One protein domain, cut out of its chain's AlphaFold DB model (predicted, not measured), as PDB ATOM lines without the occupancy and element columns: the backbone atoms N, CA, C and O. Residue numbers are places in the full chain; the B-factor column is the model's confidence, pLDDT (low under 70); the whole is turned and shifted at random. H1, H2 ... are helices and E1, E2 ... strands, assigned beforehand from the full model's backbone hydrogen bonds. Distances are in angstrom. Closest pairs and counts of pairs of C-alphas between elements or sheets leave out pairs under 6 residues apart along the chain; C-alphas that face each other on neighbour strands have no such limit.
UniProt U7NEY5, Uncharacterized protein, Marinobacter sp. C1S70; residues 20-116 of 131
ATOM      1  N   SER A  20     131.395  61.979 152.539       32.41
ATOM      2  CA  SER A  20     132.738  62.122 151.981       32.41
ATOM      3  C   SER A  20     132.601  62.028 150.463       32.41
ATOM      4  O   SER A  20     132.178  61.007 149.947       32.41
ATOM      5  N   GLN A  21     132.880  63.130 149.769       34.09
ATOM      6  CA  GLN A  21     133.416  63.185 148.405       34.09
ATOM      7  C   GLN A  21     132.988  62.045 147.454       34.09
ATOM      8  O   GLN A  21     133.613  60.993 147.408       34.09
ATOM      9  N   GLY A  22     131.935  62.266 146.660       39.19
ATOM     10  CA  GLY A  22     131.588  61.373 145.544       39.19
ATOM     11  C   GLY A  22     131.051  59.989 145.926       39.19
ATOM     12  O   GLY A  22     130.829  59.166 145.040       39.19
ATOM     13  N   GLU A  23     130.786  59.716 147.204       38.84
ATOM     14  CA  GLU A  23     130.090  58.501 147.616       38.84
ATOM     15  C   GLU A  23     128.584  58.632 147.363       38.84
ATOM     16  O   GLU A  23     127.775  58.950 148.232       38.84
ATOM     17  N   GLN A  24     128.211  58.318 146.127       43.09
ATOM     18  CA  GLN A  24     126.883  57.881 145.711       43.09
ATOM     19  C   GLN A  24     126.530  56.536 146.379       43.09
ATOM     20  O   GLN A  24     126.207  55.557 145.714       43.09
ATOM     21  N   LEU A  25     126.643  56.450 147.706       38.56
ATOM     22  CA  LEU A  25     126.323  55.259 148.476       38.56
ATOM     23  C   LEU A  25     124.980  55.534 149.145       38.56
ATOM     24  O   LEU A  25     124.884  56.398 150.011       38.56
ATOM     25  N   ASN A  26     123.950  54.807 148.706       46.03
ATOM     26  CA  ASN A  26     122.526  54.894 149.084       46.03
ATOM     27  C   ASN A  26     121.584  55.706 148.178       46.03
ATOM     28  O   ASN A  26     120.438  55.919 148.559       46.03
ATOM     29  N   GLY A  27     121.984  56.117 146.968       62.38
ATOM     30  CA  GLY A  27     121.041  56.650 145.964       62.38
ATOM     31  C   GLY A  27     120.279  57.928 146.363       62.38
ATOM     32  O   GLY A  27     119.367  58.342 145.645       62.38
ATOM     33  N   VAL A  28     120.646  58.561 147.483       70.88
ATOM     34  CA  VAL A  28     120.047  59.808 147.958       70.88
ATOM     35  C   VAL A  28     120.616  60.954 147.135       70.88
ATOM     36  O   VAL A  28     121.826  61.172 147.101       70.88
ATOM     37  N   LYS A  29     119.738  61.682 146.447       88.56
ATOM     38  CA  LYS A  29     120.099  62.902 145.723       88.56
ATOM     39  C   LYS A  29     119.792  64.110 146.600       88.56
ATOM     40  O   LYS A  29     118.741  64.150 147.241       88.56
ATOM     41  N   TYR A  30     120.682  65.092 146.590       92.25
ATOM     42  CA  TYR A  30     120.525  66.346 147.325       92.25
ATOM     43  C   TYR A  30     120.294  67.511 146.367       92.25
ATOM     44  O   TYR A  30     120.728  67.472 145.216       92.25
ATOM     45  N   ALA A  31     119.634  68.556 146.857       94.19
ATOM     46  CA  ALA A  31     119.480  69.819 146.142       94.19
ATOM     47  C   ALA A  31     119.901  71.003 147.020       94.19
ATOM     48  O   ALA A  31     120.243  70.832 148.190       94.19
ATOM     49  N   GLY A  32     119.904  72.199 146.429       95.38
ATOM     50  CA  GLY A  32     120.191  73.435 147.150       95.38
ATOM     51  C   GLY A  32     121.549  73.460 147.863       95.38
ATOM     52  O   GLY A  32     122.554  73.048 147.274       95.38
ATOM     53  N   TYR A  33     121.610  73.938 149.110       95.75
ATOM     54  CA  TYR A  33     122.894  74.116 149.802       95.75
ATOM     55  C   TYR A  33     123.622  72.797 150.058       95.75
ATOM     56  O   TYR A  33     124.835  72.746 149.876       95.75
ATOM     57  N   ALA A  34     122.903  71.728 150.411       93.19
ATOM     58  CA  ALA A  34     123.492  70.401 150.620       93.19
ATOM     59  C   ALA A  34     124.193  69.859 149.359       93.19
ATOM     60  O   ALA A  34     125.181  69.137 149.458       93.19
ATOM     61  N   HIS A  35     123.712  70.243 148.173       94.19
ATOM     62  CA  HIS A  35     124.386  69.952 146.912       94.19
ATOM     63  C   HIS A  35     125.600  70.868 146.680       94.19
ATOM     64  O   HIS A  35     126.683  70.393 146.348       94.19
ATOM     65  N   LEU A  36     125.445  72.180 146.895       93.56
ATOM     66  CA  LEU A  36     126.501  73.171 146.652       93.56
ATOM     67  C   LEU A  36     127.748  72.937 147.516       93.56
ATOM     68  O   LEU A  36     128.859  73.039 147.009       93.56
ATOM     69  N   ILE A  37     127.596  72.573 148.793       92.44
ATOM     70  CA  ILE A  37     128.745  72.346 149.692       92.44
ATOM     71  C   ILE A  37     129.648  71.175 149.280       92.44
ATOM     72  O   ILE A  37     130.759  71.067 149.787       92.44
ATOM     73  N   ASN A  38     129.184  70.301 148.382       87.00
ATOM     74  CA  ASN A  38     129.978  69.188 147.861       87.00
ATOM     75  C   ASN A  38     130.867  69.578 146.676       87.00
ATOM     76  O   ASN A  38     131.597  68.735 146.162       87.00
ATOM     77  N   GLN A  39     130.803  70.828 146.221       85.62
ATOM     78  CA  GLN A  39     131.660  71.331 145.155       85.62
ATOM     79  C   GLN A  39     133.012  71.768 145.731       85.62
ATOM     80  O   GLN A  39     133.058  72.455 146.751       85.62
ATOM     81  N   ASP A  40     134.112  71.438 145.045       74.88
ATOM     82  CA  ASP A  40     135.489  71.676 145.523       74.88
ATOM     83  C   ASP A  40     135.789  73.144 145.873       74.88
ATOM     84  O   ASP A  40     136.672  73.442 146.677       74.88
ATOM     85  N   SER A  41     135.047  74.078 145.276       85.06
ATOM     86  CA  SER A  41     135.200  75.518 145.479       85.06
ATOM     87  C   SER A  41     134.529  76.059 146.747       85.06
ATOM     88  O   SER A  41     134.673  77.247 147.026       85.06
ATOM     89  N   ILE A  42     133.767  75.248 147.494       88.19
ATOM     90  CA  ILE A  42     132.961  75.718 148.629       88.19
ATOM     91  C   ILE A  42     133.470  75.113 149.939       88.19
ATOM     92  O   ILE A  42     133.368  73.922 150.202       88.19
ATOM     93  N   SER A  43     133.970  75.980 150.816       90.50
ATOM     94  CA  SER A  43     134.349  75.654 152.189       90.50
ATOM     95  C   SER A  43     133.304  76.211 153.153       90.50
ATOM     96  O   SER A  43     133.425  77.343 153.635       90.50
ATOM     97  N   ALA A  44     132.268  75.424 153.447       88.56
ATOM     98  CA  ALA A  44     131.183  75.820 154.341       88.56
ATOM     99  C   ALA A  44     130.896  74.784 155.437       88.56
ATOM    100  O   ALA A  44     131.220  73.606 155.299       88.56
ATOM    101  N   ILE A  45     130.281  75.229 156.535       88.19
ATOM    102  CA  ILE A  45     129.690  74.329 157.526       88.19
ATOM    103  C   ILE A  45     128.434  73.711 156.902       88.19
ATOM    104  O   ILE A  45     127.737  74.362 156.119       88.19
ATOM    105  N   ALA A  46     128.154  72.453 157.247       85.62
ATOM    106  CA  ALA A  46     126.960  71.765 156.779       85.62
ATOM    107  C   ALA A  46     125.687  72.573 157.125       85.62
ATOM    108  O   ALA A  46     125.542  73.016 158.269       85.62
ATOM    109  N   PRO A  47     124.766  72.771 156.165       87.06
ATOM    110  CA  PRO A  47     123.487  73.418 156.417       87.06
ATOM    111  C   PRO A  47     122.691  72.705 157.514       87.06
ATOM    112  O   PRO A  47     122.619  71.479 157.546       87.06
ATOM    113  N   ALA A  48     122.049  73.484 158.387       87.19
ATOM    114  CA  ALA A  48     121.165  72.946 159.425       87.19
ATOM    115  C   ALA A  48     119.860  72.364 158.857       87.19
ATOM    116  O   ALA A  48     119.208  71.563 159.520       87.19
ATOM    117  N   ILE A  49     119.471  72.791 157.652       88.44
ATOM    118  CA  ILE A  49     118.350  72.257 156.882       88.44
ATOM    119  C   ILE A  49     118.932  71.692 155.594       88.44
ATOM    120  O   ILE A  49     119.729  72.368 154.951       88.44
ATOM    121  N   ILE A  50     118.542  70.475 155.224       90.38
ATOM    122  CA  ILE A  50     119.001  69.817 153.995       90.38
ATOM    123  C   ILE A  50     117.828  69.510 153.074       90.38
ATOM    124  O   ILE A  50     116.722  69.229 153.537       90.38
ATOM    125  N   VAL A  51     118.070  69.514 151.766       92.44
ATOM    126  CA  VAL A  51     117.067  69.114 150.776       92.44
ATOM    127  C   VAL A  51     117.421  67.755 150.202       92.44
ATOM    128  O   VAL A  51     118.497  67.582 149.633       92.44
ATOM    129  N   GLU A  52     116.479  66.822 150.291       92.88
ATOM    130  CA  GLU A  52     116.606  65.465 149.767       92.88
ATOM    131  C   GLU A  52     115.544  65.175 148.714       92.88
ATOM    132  O   GLU A  52     114.356  65.463 148.887       92.88
ATOM    133  N   VAL A  53     115.963  64.522 147.636       91.00
ATOM    134  CA  VAL A  53     115.043  63.984 146.641       91.00
ATOM    135  C   VAL A  53     114.446  62.690 147.173       91.00
ATOM    136  O   VAL A  53     115.160  61.719 147.417       91.00
ATOM    137  N   ARG A  54     113.124  62.667 147.334       90.50
ATOM    138  CA  ARG A  54     112.372  61.492 147.795       90.50
ATOM    139  C   ARG A  54     111.172  61.237 146.885       90.50
ATOM    140  O   ARG A  54     110.748  62.118 146.134       90.50
ATOM    141  N   SER A  55     110.597  60.037 146.971       87.50
ATOM    142  CA  SER A  55     109.357  59.657 146.273       87.50
ATOM    143  C   SER A  55     108.126  60.309 146.916       87.50
ATOM    144  O   SER A  55     107.246  59.634 147.438       87.50
ATOM    145  N   VAL A  56     108.087  61.639 146.906       86.38
ATOM    146  CA  VAL A  56     106.969  62.466 147.374       86.38
ATOM    147  C   VAL A  56     106.286  63.125 146.178       86.38
ATOM    148  O   VAL A  56     106.894  63.299 145.126       86.38
ATOM    149  N   THR A  57     105.016  63.506 146.303       88.12
ATOM    150  CA  THR A  57     104.281  64.192 145.219       88.12
ATOM    151  C   THR A  57     104.397  65.716 145.297       88.12
ATOM    152  O   THR A  57     104.258  66.405 144.281       88.12
ATOM    153  N   ARG A  58     104.705  66.243 146.487       88.44
ATOM    154  CA  ARG A  58     104.906  67.665 146.792       88.44
ATOM    155  C   ARG A  58     106.068  67.840 147.772       88.44
ATOM    156  O   ARG A  58     106.511  66.875 148.380       88.44
ATOM    157  N   LYS A  59     106.533  69.081 147.932       91.12
ATOM    158  CA  LYS A  59     107.519  69.449 148.956       91.12
ATOM    159  C   LYS A  59     106.946  69.210 150.356       91.12
ATOM    160  O   LYS A  59     105.854  69.699 150.644       91.12
ATOM    161  N   GLU A  60     107.707  68.547 151.219       91.75
ATOM    162  CA  GLU A  60     107.349  68.306 152.621       91.75
ATOM    163  C   GLU A  60     108.546  68.566 153.537       91.75
ATOM    164  O   GLU A  60     109.678  68.230 153.196       91.75
ATOM    165  N   THR A  61     108.304  69.167 154.701       91.25
ATOM    166  CA  THR A  61     109.343  69.398 155.710       91.25
ATOM    167  C   THR A  61     109.218  68.343 156.803       91.25
ATOM    168  O   THR A  61     108.175  68.231 157.443       91.25
ATOM    169  N   ILE A  62     110.283  67.576 157.018       87.75
ATOM    170  CA  ILE A  62     110.378  66.493 157.999       87.75
ATOM    171  C   ILE A  62     111.566  66.799 158.911       87.75
ATOM    172  O   ILE A  62     112.717  66.515 158.579       87.75
ATOM    173  N   GLY A  63     111.294  67.422 160.058       90.06
ATOM    174  CA  GLY A  63     112.345  67.907 160.952       90.06
ATOM    175  C   GLY A  63     113.261  68.908 160.240       90.06
ATOM    176  O   GLY A  63     112.809  69.968 159.819       90.06
ATOM    177  N   GLN A  64     114.539  68.554 160.093       88.69
ATOM    178  CA  GLN A  64     115.565  69.354 159.410       88.69
ATOM    179  C   GLN A  64     115.752  68.987 157.925       88.69
ATOM    180  O   GLN A  64     116.680  69.466 157.278       88.69
ATOM    181  N   THR A  65     114.876  68.157 157.362       90.31
ATOM    182  CA  THR A  65     114.950  67.739 155.958       90.31
ATOM    183  C   THR A  65     113.753  68.261 155.178       90.31
ATOM    184  O   THR A  65     112.606  68.068 155.574       90.31
ATOM    185  N   ILE A  66     114.006  68.874 154.028       93.06
ATOM    186  CA  ILE A  66     112.991  69.200 153.030       93.06
ATOM    187  C   ILE A  66     113.005  68.086 151.980       93.06
ATOM    188  O   ILE A  66     113.927  67.988 151.172       93.06
ATOM    189  N   ALA A  67     111.982  67.240 151.990       93.44
ATOM    190  CA  ALA A  67     111.771  66.214 150.983       93.44
ATOM    191  C   ALA A  67     111.125  66.834 149.737       93.44
ATOM    192  O   ALA A  67     110.089  67.498 149.835       93.44
ATOM    193  N   VAL A  68     111.714  66.612 148.561       93.50
ATOM    194  CA  VAL A  68     111.205  67.144 147.288       93.50
ATOM    195  C   VAL A  68     111.090  66.071 146.209       93.50
ATOM    196  O   VAL A  68     111.887  65.130 146.189       93.50
ATOM    197  N   PRO A  69     110.119  66.199 145.286       92.88
ATOM    198  CA  PRO A  69     110.051  65.326 144.124       92.88
ATOM    199  C   PRO A  69     111.198  65.628 143.155       92.88
ATOM    200  O   PRO A  69     111.575  66.787 142.983       92.88
ATOM    201  N   ALA A  70     111.674  64.608 142.434       90.00
ATOM    202  CA  ALA A  70     112.781  64.738 141.475       90.00
ATOM    203  C   ALA A  70     112.565  65.841 140.423       90.00
ATOM    204  O   ALA A  70     113.506  66.531 140.058       90.00
ATOM    205  N   LYS A  71     111.318  66.065 139.992       90.31
ATOM    206  CA  LYS A  71     110.956  67.110 139.016       90.31
ATOM    207  C   LYS A  71     111.199  68.552 139.484       90.31
ATOM    208  O   LYS A  71     111.154  69.458 138.667       90.31
ATOM    209  N   LEU A  72     111.345  68.780 140.792       91.00
ATOM    210  CA  LEU A  72     111.586  70.113 141.358       91.00
ATOM    211  C   LEU A  72     113.086  70.433 141.434       91.00
ATOM    212  O   LEU A  72     113.462  71.563 141.731       91.00
ATOM    213  N   VAL A  73     113.935  69.425 141.249       92.00
ATOM    214  CA  VAL A  73     115.362  69.497 141.541       92.00
ATOM    215  C   VAL A  73     116.086  70.024 140.304       92.00
ATOM    216  O   VAL A  73     115.837  69.502 139.214       92.00
ATOM    217  N   PRO A  74     116.956  71.038 140.448       94.12
ATOM    218  CA  PRO A  74     117.812  71.492 139.358       94.12
ATOM    219  C   PRO A  74     118.708  70.367 138.822       94.12
ATOM    220  O   PRO A  74     118.911  69.345 139.484       94.12
ATOM    221  N   ALA A  75     119.250  70.551 137.620       92.69
ATOM    222  CA  ALA A  75     120.246  69.621 137.100       92.69
ATOM    223  C   ALA A  75     121.514  69.649 137.986       92.69
ATOM    224  O   ALA A  75     121.848  70.709 138.513       92.69
ATOM    225  N   PRO A  76     122.240  68.525 138.160       89.38
ATOM    226  CA  PRO A  76     123.405  68.468 139.056       89.38
ATOM    227  C   PRO A  76     124.525  69.464 138.713       89.38
ATOM    228  O   PRO A  76     125.310  69.859 139.568       89.38
ATOM    229  N   ASP A  77     124.629  69.865 137.455       90.44
ATOM    230  CA  ASP A  77     125.588  70.838 136.937       90.44
ATOM    231  C   ASP A  77     125.051  72.281 136.933       90.44
ATOM    232  O   ASP A  77     125.826  73.226 136.789       90.44
ATOM    233  N   ASP A  78     123.756  72.481 137.191       93.69
ATOM    234  CA  ASP A  78     123.103  73.792 137.234       93.69
ATOM    235  C   ASP A  78     123.326  74.490 138.588       93.69
ATOM    236  O   ASP A  78     122.461  74.543 139.471       93.69
ATOM    237  N   ARG A  79     124.532  75.040 138.772       94.75
ATOM    238  CA  ARG A  79     124.908  75.771 139.994       94.75
ATOM    239  C   ARG A  79     123.929  76.907 140.307       94.75
ATOM    240  O   ARG A  79     123.544  77.056 141.469       94.75
ATOM    241  N   LEU A  80     123.532  77.695 139.306       95.75
ATOM    242  CA  LEU A  80     122.598  78.808 139.489       95.75
ATOM    243  C   LEU A  80     121.222  78.305 139.938       95.75
ATOM    244  O   LEU A  80     120.667  78.829 140.906       95.75
ATOM    245  N   GLY A  81     120.706  77.247 139.314       95.88
ATOM    246  CA  GLY A  81     119.470  76.590 139.719       95.88
ATOM    247  C   GLY A  81     119.523  76.103 141.161       95.88
ATOM    248  O   GLY A  81     118.597  76.371 141.929       95.88
ATOM    249  N   HIS A  82     120.623  75.472 141.582       96.31
ATOM    250  CA  HIS A  82     120.818  75.064 142.975       96.31
ATOM    251  C   HIS A  82     120.854  76.256 143.947       96.31
ATOM    252  O   HIS A  82     120.255  76.176 145.020       96.31
ATOM    253  N   VAL A  83     121.482  77.376 143.580       96.31
ATOM    254  CA  VAL A  83     121.480  78.602 144.400       96.31
ATOM    255  C   VAL A  83     120.072  79.182 144.543       96.31
ATOM    256  O   VAL A  83     119.621  79.434 145.663       96.31
ATOM    257  N   LEU A  84     119.354  79.369 143.436       95.31
ATOM    258  CA  LEU A  84     117.998  79.929 143.446       95.31
ATOM    259  C   LEU A  84     117.023  79.023 144.200       95.31
ATOM    260  O   LEU A  84     116.192  79.496 144.979       95.31
ATOM    261  N   PHE A  85     117.158  77.712 144.005       95.75
ATOM    262  CA  PHE A  85     116.408  76.707 144.737       95.75
ATOM    263  C   PHE A  85     116.644  76.831 146.248       95.75
ATOM    264  O   PHE A  85     115.679  76.880 147.014       95.75
ATOM    265  N   ALA A  86     117.907  76.927 146.674       95.56
ATOM    266  CA  ALA A  86     118.274  77.040 148.082       95.56
ATOM    267  C   ALA A  86     117.703  78.317 148.713       95.56
ATOM    268  O   ALA A  86     117.030  78.252 149.738       95.56
ATOM    269  N   ILE A  87     117.866  79.470 148.057       95.25
ATOM    270  CA  ILE A  87     117.311  80.747 148.535       95.25
ATOM    271  C   ILE A  87     115.790  80.650 148.714       95.25
ATOM    272  O   ILE A  87     115.248  81.107 149.721       95.25
ATOM    273  N   LYS A  88     115.093  80.015 147.764       92.88
ATOM    274  CA  LYS A  88     113.630  79.878 147.777       92.88
ATOM    275  C   LYS A  88     113.108  78.902 148.836       92.88
ATOM    276  O   LYS A  88     111.962  79.037 149.275       92.88
ATOM    277  N   HIS A  89     113.875  77.871 149.182       92.19
ATOM    278  CA  HIS A  89     113.372  76.744 149.974       92.19
ATOM    279  C   HIS A  89     114.052  76.562 151.329       92.19
ATOM    280  O   HIS A  89     113.378  76.159 152.272       92.19
ATOM    281  N   GLU A  90     115.335  76.884 151.432       92.62
ATOM    282  CA  GLU A  90     116.155  76.748 152.640       92.62
ATOM    283  C   GLU A  90     116.445  78.106 153.305       92.62
ATOM    284  O   GLU A  90     116.820  78.151 154.474       92.62
ATOM    285  N   GLY A  91     116.248  79.217 152.584       92.69
ATOM    286  CA  GLY A  91     116.538  80.573 153.052       92.69
ATOM    287  C   GLY A  91     117.958  81.033 152.709       92.69
ATOM    288  O   GLY A  91     118.602  80.515 151.797       92.69
ATOM    289  N   ILE A  92     118.457  82.051 153.415       94.81
ATOM    290  CA  ILE A  92     119.767  82.657 153.137       94.81
ATOM    291  C   ILE A  92     120.866  81.973 153.959       94.81
ATOM    292  O   ILE A  92     120.851  82.030 155.185       94.81
ATOM    293  N   ASN A  93     121.862  81.392 153.282       95.06
ATOM    294  CA  ASN A  93     123.101  80.905 153.893       95.06
ATOM    295  C   ASN A  93     124.298  81.666 153.307       95.06
ATOM    296  O   ASN A  93     124.836  81.306 152.260       95.06
ATOM    297  N   LEU A  94     124.721  82.730 153.993       94.81
ATOM    298  CA  LEU A  94     125.783  83.615 153.505       94.81
ATOM    299  C   LEU A  94     127.130  82.907 153.333       94.81
ATOM    300  O   LEU A  94     127.874  83.258 152.422       94.81
ATOM    301  N   GLN A  95     127.436  81.896 154.155       94.44
ATOM    302  CA  GLN A  95     128.699  81.164 154.049       94.44
ATOM    303  C   GLN A  95     128.807  80.431 152.710       94.44
ATOM    304  O   GLN A  95     129.869  80.443 152.088       94.44
ATOM    305  N   VAL A  96     127.714  79.809 152.263       94.69
ATOM    306  CA  VAL A  96     127.672  79.117 150.971       94.69
ATOM    307  C   VAL A  96     127.542  80.125 149.832       94.69
ATOM    308  O   VAL A  96     128.300  80.055 148.868       94.69
ATOM    309  N   LEU A  97     126.635  81.101 149.949       96.06
ATOM    310  CA  LEU A  97     126.358  82.073 148.884       96.06
ATOM    311  C   LEU A  97     127.575  82.935 148.528       96.06
ATOM    312  O   LEU A  97     127.831  83.143 147.346       96.06
ATOM    313  N   ALA A  98     128.354  83.380 149.518       95.44
ATOM    314  CA  ALA A  98     129.553  84.188 149.283       95.44
ATOM    315  C   ALA A  98     130.630  83.460 148.459       95.44
ATOM    316  O   ALA A  98     131.488  84.110 147.871       95.44
ATOM    317  N   GLN A  99     130.587  82.125 148.411       95.44
ATOM    318  CA  GLN A  99     131.525  81.290 147.656       95.44
ATOM    319  C   GLN A  99     130.908  80.755 146.358       95.44
ATOM    320  O   GLN A  99     131.597  80.640 145.349       95.44
ATOM    321  N   ALA A 100     129.607  80.450 146.365       95.12
ATOM    322  CA  ALA A 100     128.898  79.924 145.204       95.12
ATOM    323  C   ALA A 100     128.649  80.997 144.134       95.12
ATOM    324  O   ALA A 100     128.881  80.738 142.957       95.12
ATOM    325  N   LEU A 101     128.201  82.195 144.532       94.62
ATOM    326  CA  LEU A 101     127.805  83.256 143.598       94.62
ATOM    327  C   LEU A 101     128.956  83.759 142.710       94.62
ATOM    328  O   LEU A 101     128.734  83.877 141.507       94.62
ATOM    329  N   PRO A 102     130.184  84.004 143.220       94.38
ATOM    330  CA  PRO A 102     131.302  84.428 142.369       94.38
ATOM    331  C   PRO A 102     131.714  83.397 141.311       94.38
ATOM    332  O   PRO A 102     132.411  83.738 140.362       94.38
ATOM    333  N   ALA A 103     131.313  82.135 141.484       93.50
ATOM    334  CA  ALA A 103     131.637  81.042 140.578       93.50
ATOM    335  C   ALA A 103     130.540  80.785 139.524       93.50
ATOM    336  O   ALA A 103     130.597  79.764 138.836       93.50
ATOM    337  N   ILE A 104     129.533  81.662 139.430       94.06
ATOM    338  CA  ILE A 104     128.489  81.625 138.401       94.06
ATOM    339  C   ILE A 104     128.850  82.641 137.309       94.06
ATOM    340  O   ILE A 104     129.036  83.821 137.619       94.06
ATOM    341  N   PRO A 105     128.945  82.224 136.036       94.31
ATOM    342  CA  PRO A 105     129.156  83.138 134.921       94.31
ATOM    343  C   PRO A 105     128.055  84.203 134.815       94.31
ATOM    344  O   PRO A 105     126.864  83.902 134.903       94.31
ATOM    345  N   GLU A 106     128.440  85.451 134.543       94.88
ATOM    346  CA  GLU A 106     127.491  86.555 134.320       94.88
ATOM    347  C   GLU A 106     126.412  86.243 133.263       94.88
ATOM    348  O   GLU A 106     125.246  86.554 133.534       94.88
ATOM    349  N   PRO A 107     126.722  85.574 132.128       94.38
ATOM    350  CA  PRO A 107     125.708  85.262 131.127       94.38
ATOM    351  C   PRO A 107     124.577  84.380 131.659       94.38
ATOM    352  O   PRO A 107     123.432  84.573 131.261       94.38
ATOM    353  N   GLU A 108     124.863  83.451 132.577       93.81
ATOM    354  CA  GLU A 108     123.840  82.589 133.184       93.81
ATOM    355  C   GLU A 108     122.883  83.407 134.055       93.81
ATOM    356  O   GLU A 108     121.664  83.262 133.961       93.81
ATOM    357  N   ILE A 109     123.428  84.332 134.854       91.75
ATOM    358  CA  ILE A 109     122.635  85.238 135.694       91.75
ATOM    359  C   ILE A 109     121.755  86.132 134.815       91.75
ATOM    360  O   ILE A 109     120.567  86.298 135.098       91.75
ATOM    361  N   ARG A 110     122.318  86.685 133.736       92.06
ATOM    362  CA  ARG A 110     121.583  87.538 132.795       92.06
ATOM    363  C   ARG A 110     120.455  86.785 132.099       92.06
ATOM    364  O   ARG A 110     119.334  87.278 132.075       92.06
ATOM    365  N   GLN A 111     120.725  85.589 131.581       91.31
ATOM    366  CA  GLN A 111     119.711  84.764 130.923       91.31
ATOM    367  C   GLN A 111     118.574  84.394 131.878       91.31
ATOM    368  O   GLN A 111     117.405  84.513 131.515       91.31
ATOM    369  N   ALA A 112     118.901  83.996 133.109       89.19
ATOM    370  CA  ALA A 112     117.896  83.690 134.123       89.19
ATOM    371  C   ALA A 112     117.051  84.921 134.489       89.19
ATOM    372  O   ALA A 112     115.842  84.803 134.692       89.19
ATOM    373  N   PHE A 113     117.671  86.104 134.547       88.56
ATOM    374  CA  PHE A 113     116.966  87.365 134.757       88.56
ATOM    375  C   PHE A 113     116.016  87.680 133.596       88.56
ATOM    376  O   PHE A 113     114.839  87.937 133.833       88.56
ATOM    377  N   ASP A 114     116.482  87.608 132.351       88.75
ATOM    378  CA  ASP A 114     115.671  87.921 131.166       88.75
ATOM    379  C   ASP A 114     114.517  86.918 130.963       88.75
ATOM    380  O   ASP A 114     113.442  87.293 130.496       88.75
ATOM    381  N   ALA A 115     114.704  85.654 131.355       85.81
ATOM    382  CA  ALA A 115     113.681  84.611 131.268       85.81
ATOM    383  C   ALA A 115     112.593  84.706 132.355       85.81
ATOM    384  O   ALA A 115     111.547  84.059 132.237       85.81
ATOM    385  N   ALA A 116     112.815  85.465 133.433       78.06
ATOM    386  CA  ALA A 116     111.839  85.551 134.509       78.06
ATOM    387  C   ALA A 116     110.606  86.378 134.064       78.06
ATOM    388  O   ALA A 116     110.733  87.518 133.620       78.06
TER     389      ALA A 116
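Overview. This is residues 20 to 116 of the 131 residues of an uncharacterized protein of Marinobacter sp. C1S70 (UniProt U7NEY5). What shape does the model show? A small three-stranded sheet, E1, E3 and E2, makes one end, the short helix H1 and the longer H2 make the middle, and H3 packs beside H2 on the side away from the sheet, with H4 at the far end. What is it built of? The printed part has 97 residues with four named helices and three named strands, in the order H1 E1 E2 E3 H2 H3 H4; the sheet runs E1 E3 E2 and is mixed. The class is mixed, helices and strands, with under half of the residues in named elements. How tight is it? It is compact and rounded, with a radius of gyration of the C-alphas of 13.3 A and spans of 34 by 30 by 23 A.

Along the chain. What comes first along the printed part? After residues 20 to 31, which hold no named element, H1 takes residues 32 to 36, 6.3 A long, from C-alpha 32 at (120.191, 73.435, 147.150). Where are the strands? E1 is residues 50 to 53, 10.2 A; E2 is residues 60 to 62, 6.4 A; E3 is residues 65 to 68, 9.5 A. Which helices follow? H2 is residues 79 to 89, 15.3 A; H3 is residues 94 to 103, 14.4 A; H4 is residues 106 to 115, 14.3 A, ending with C-alpha 115 at (113.681, 84.611, 131.268).

Arrangement. How are the strands paired? Residues 30 to 31 pair with residues 51 to 52 of E1, antiparallel. E1 and E3 are parallel at 31 degrees, with N 66 and O 50 at 2.8 A; E2 and E3 form an antiparallel hairpin at 155 degrees, with N 60 and O 67 at 2.9 A. Which helices meet the sheet? H1 only grazes it with residues 32 to 35, and H2 only grazes it with residues 85 to 89; H3 and H4 are not on it. How do the helices stand? H1 touches H2, the closest C-alphas being those of Gly 32 and Ala 86, 4.2 A apart. H2 and H3 are a helical hairpin and touch at a shallow tilt of 28 degrees, opposite ways, the closest C-alphas, of Val 83 and Leu 97, being 7.5 A apart. H2 and H4 are close but not clearly touching, with the closest C-alphas, of Leu 80 and Glu 108, 7.5 A apart. What of the helices' backbones? In H1, H2 and H4 every O i to N i+4 pair is within hydrogen-bond range; in H3, 3 of 6 are.

Size, cuts and confidence. How large is it? The two C-alphas farthest apart, of Leu 25 and Asp 114, are 38.5 A from each other. Is there a cut or a long link? The printed part has no cut, and the link from H1 to E1, 13 residues, is long. Where is confidence low? Residues 20 to 27 are under 70, and the mean pLDDT of the printed part is 87.2.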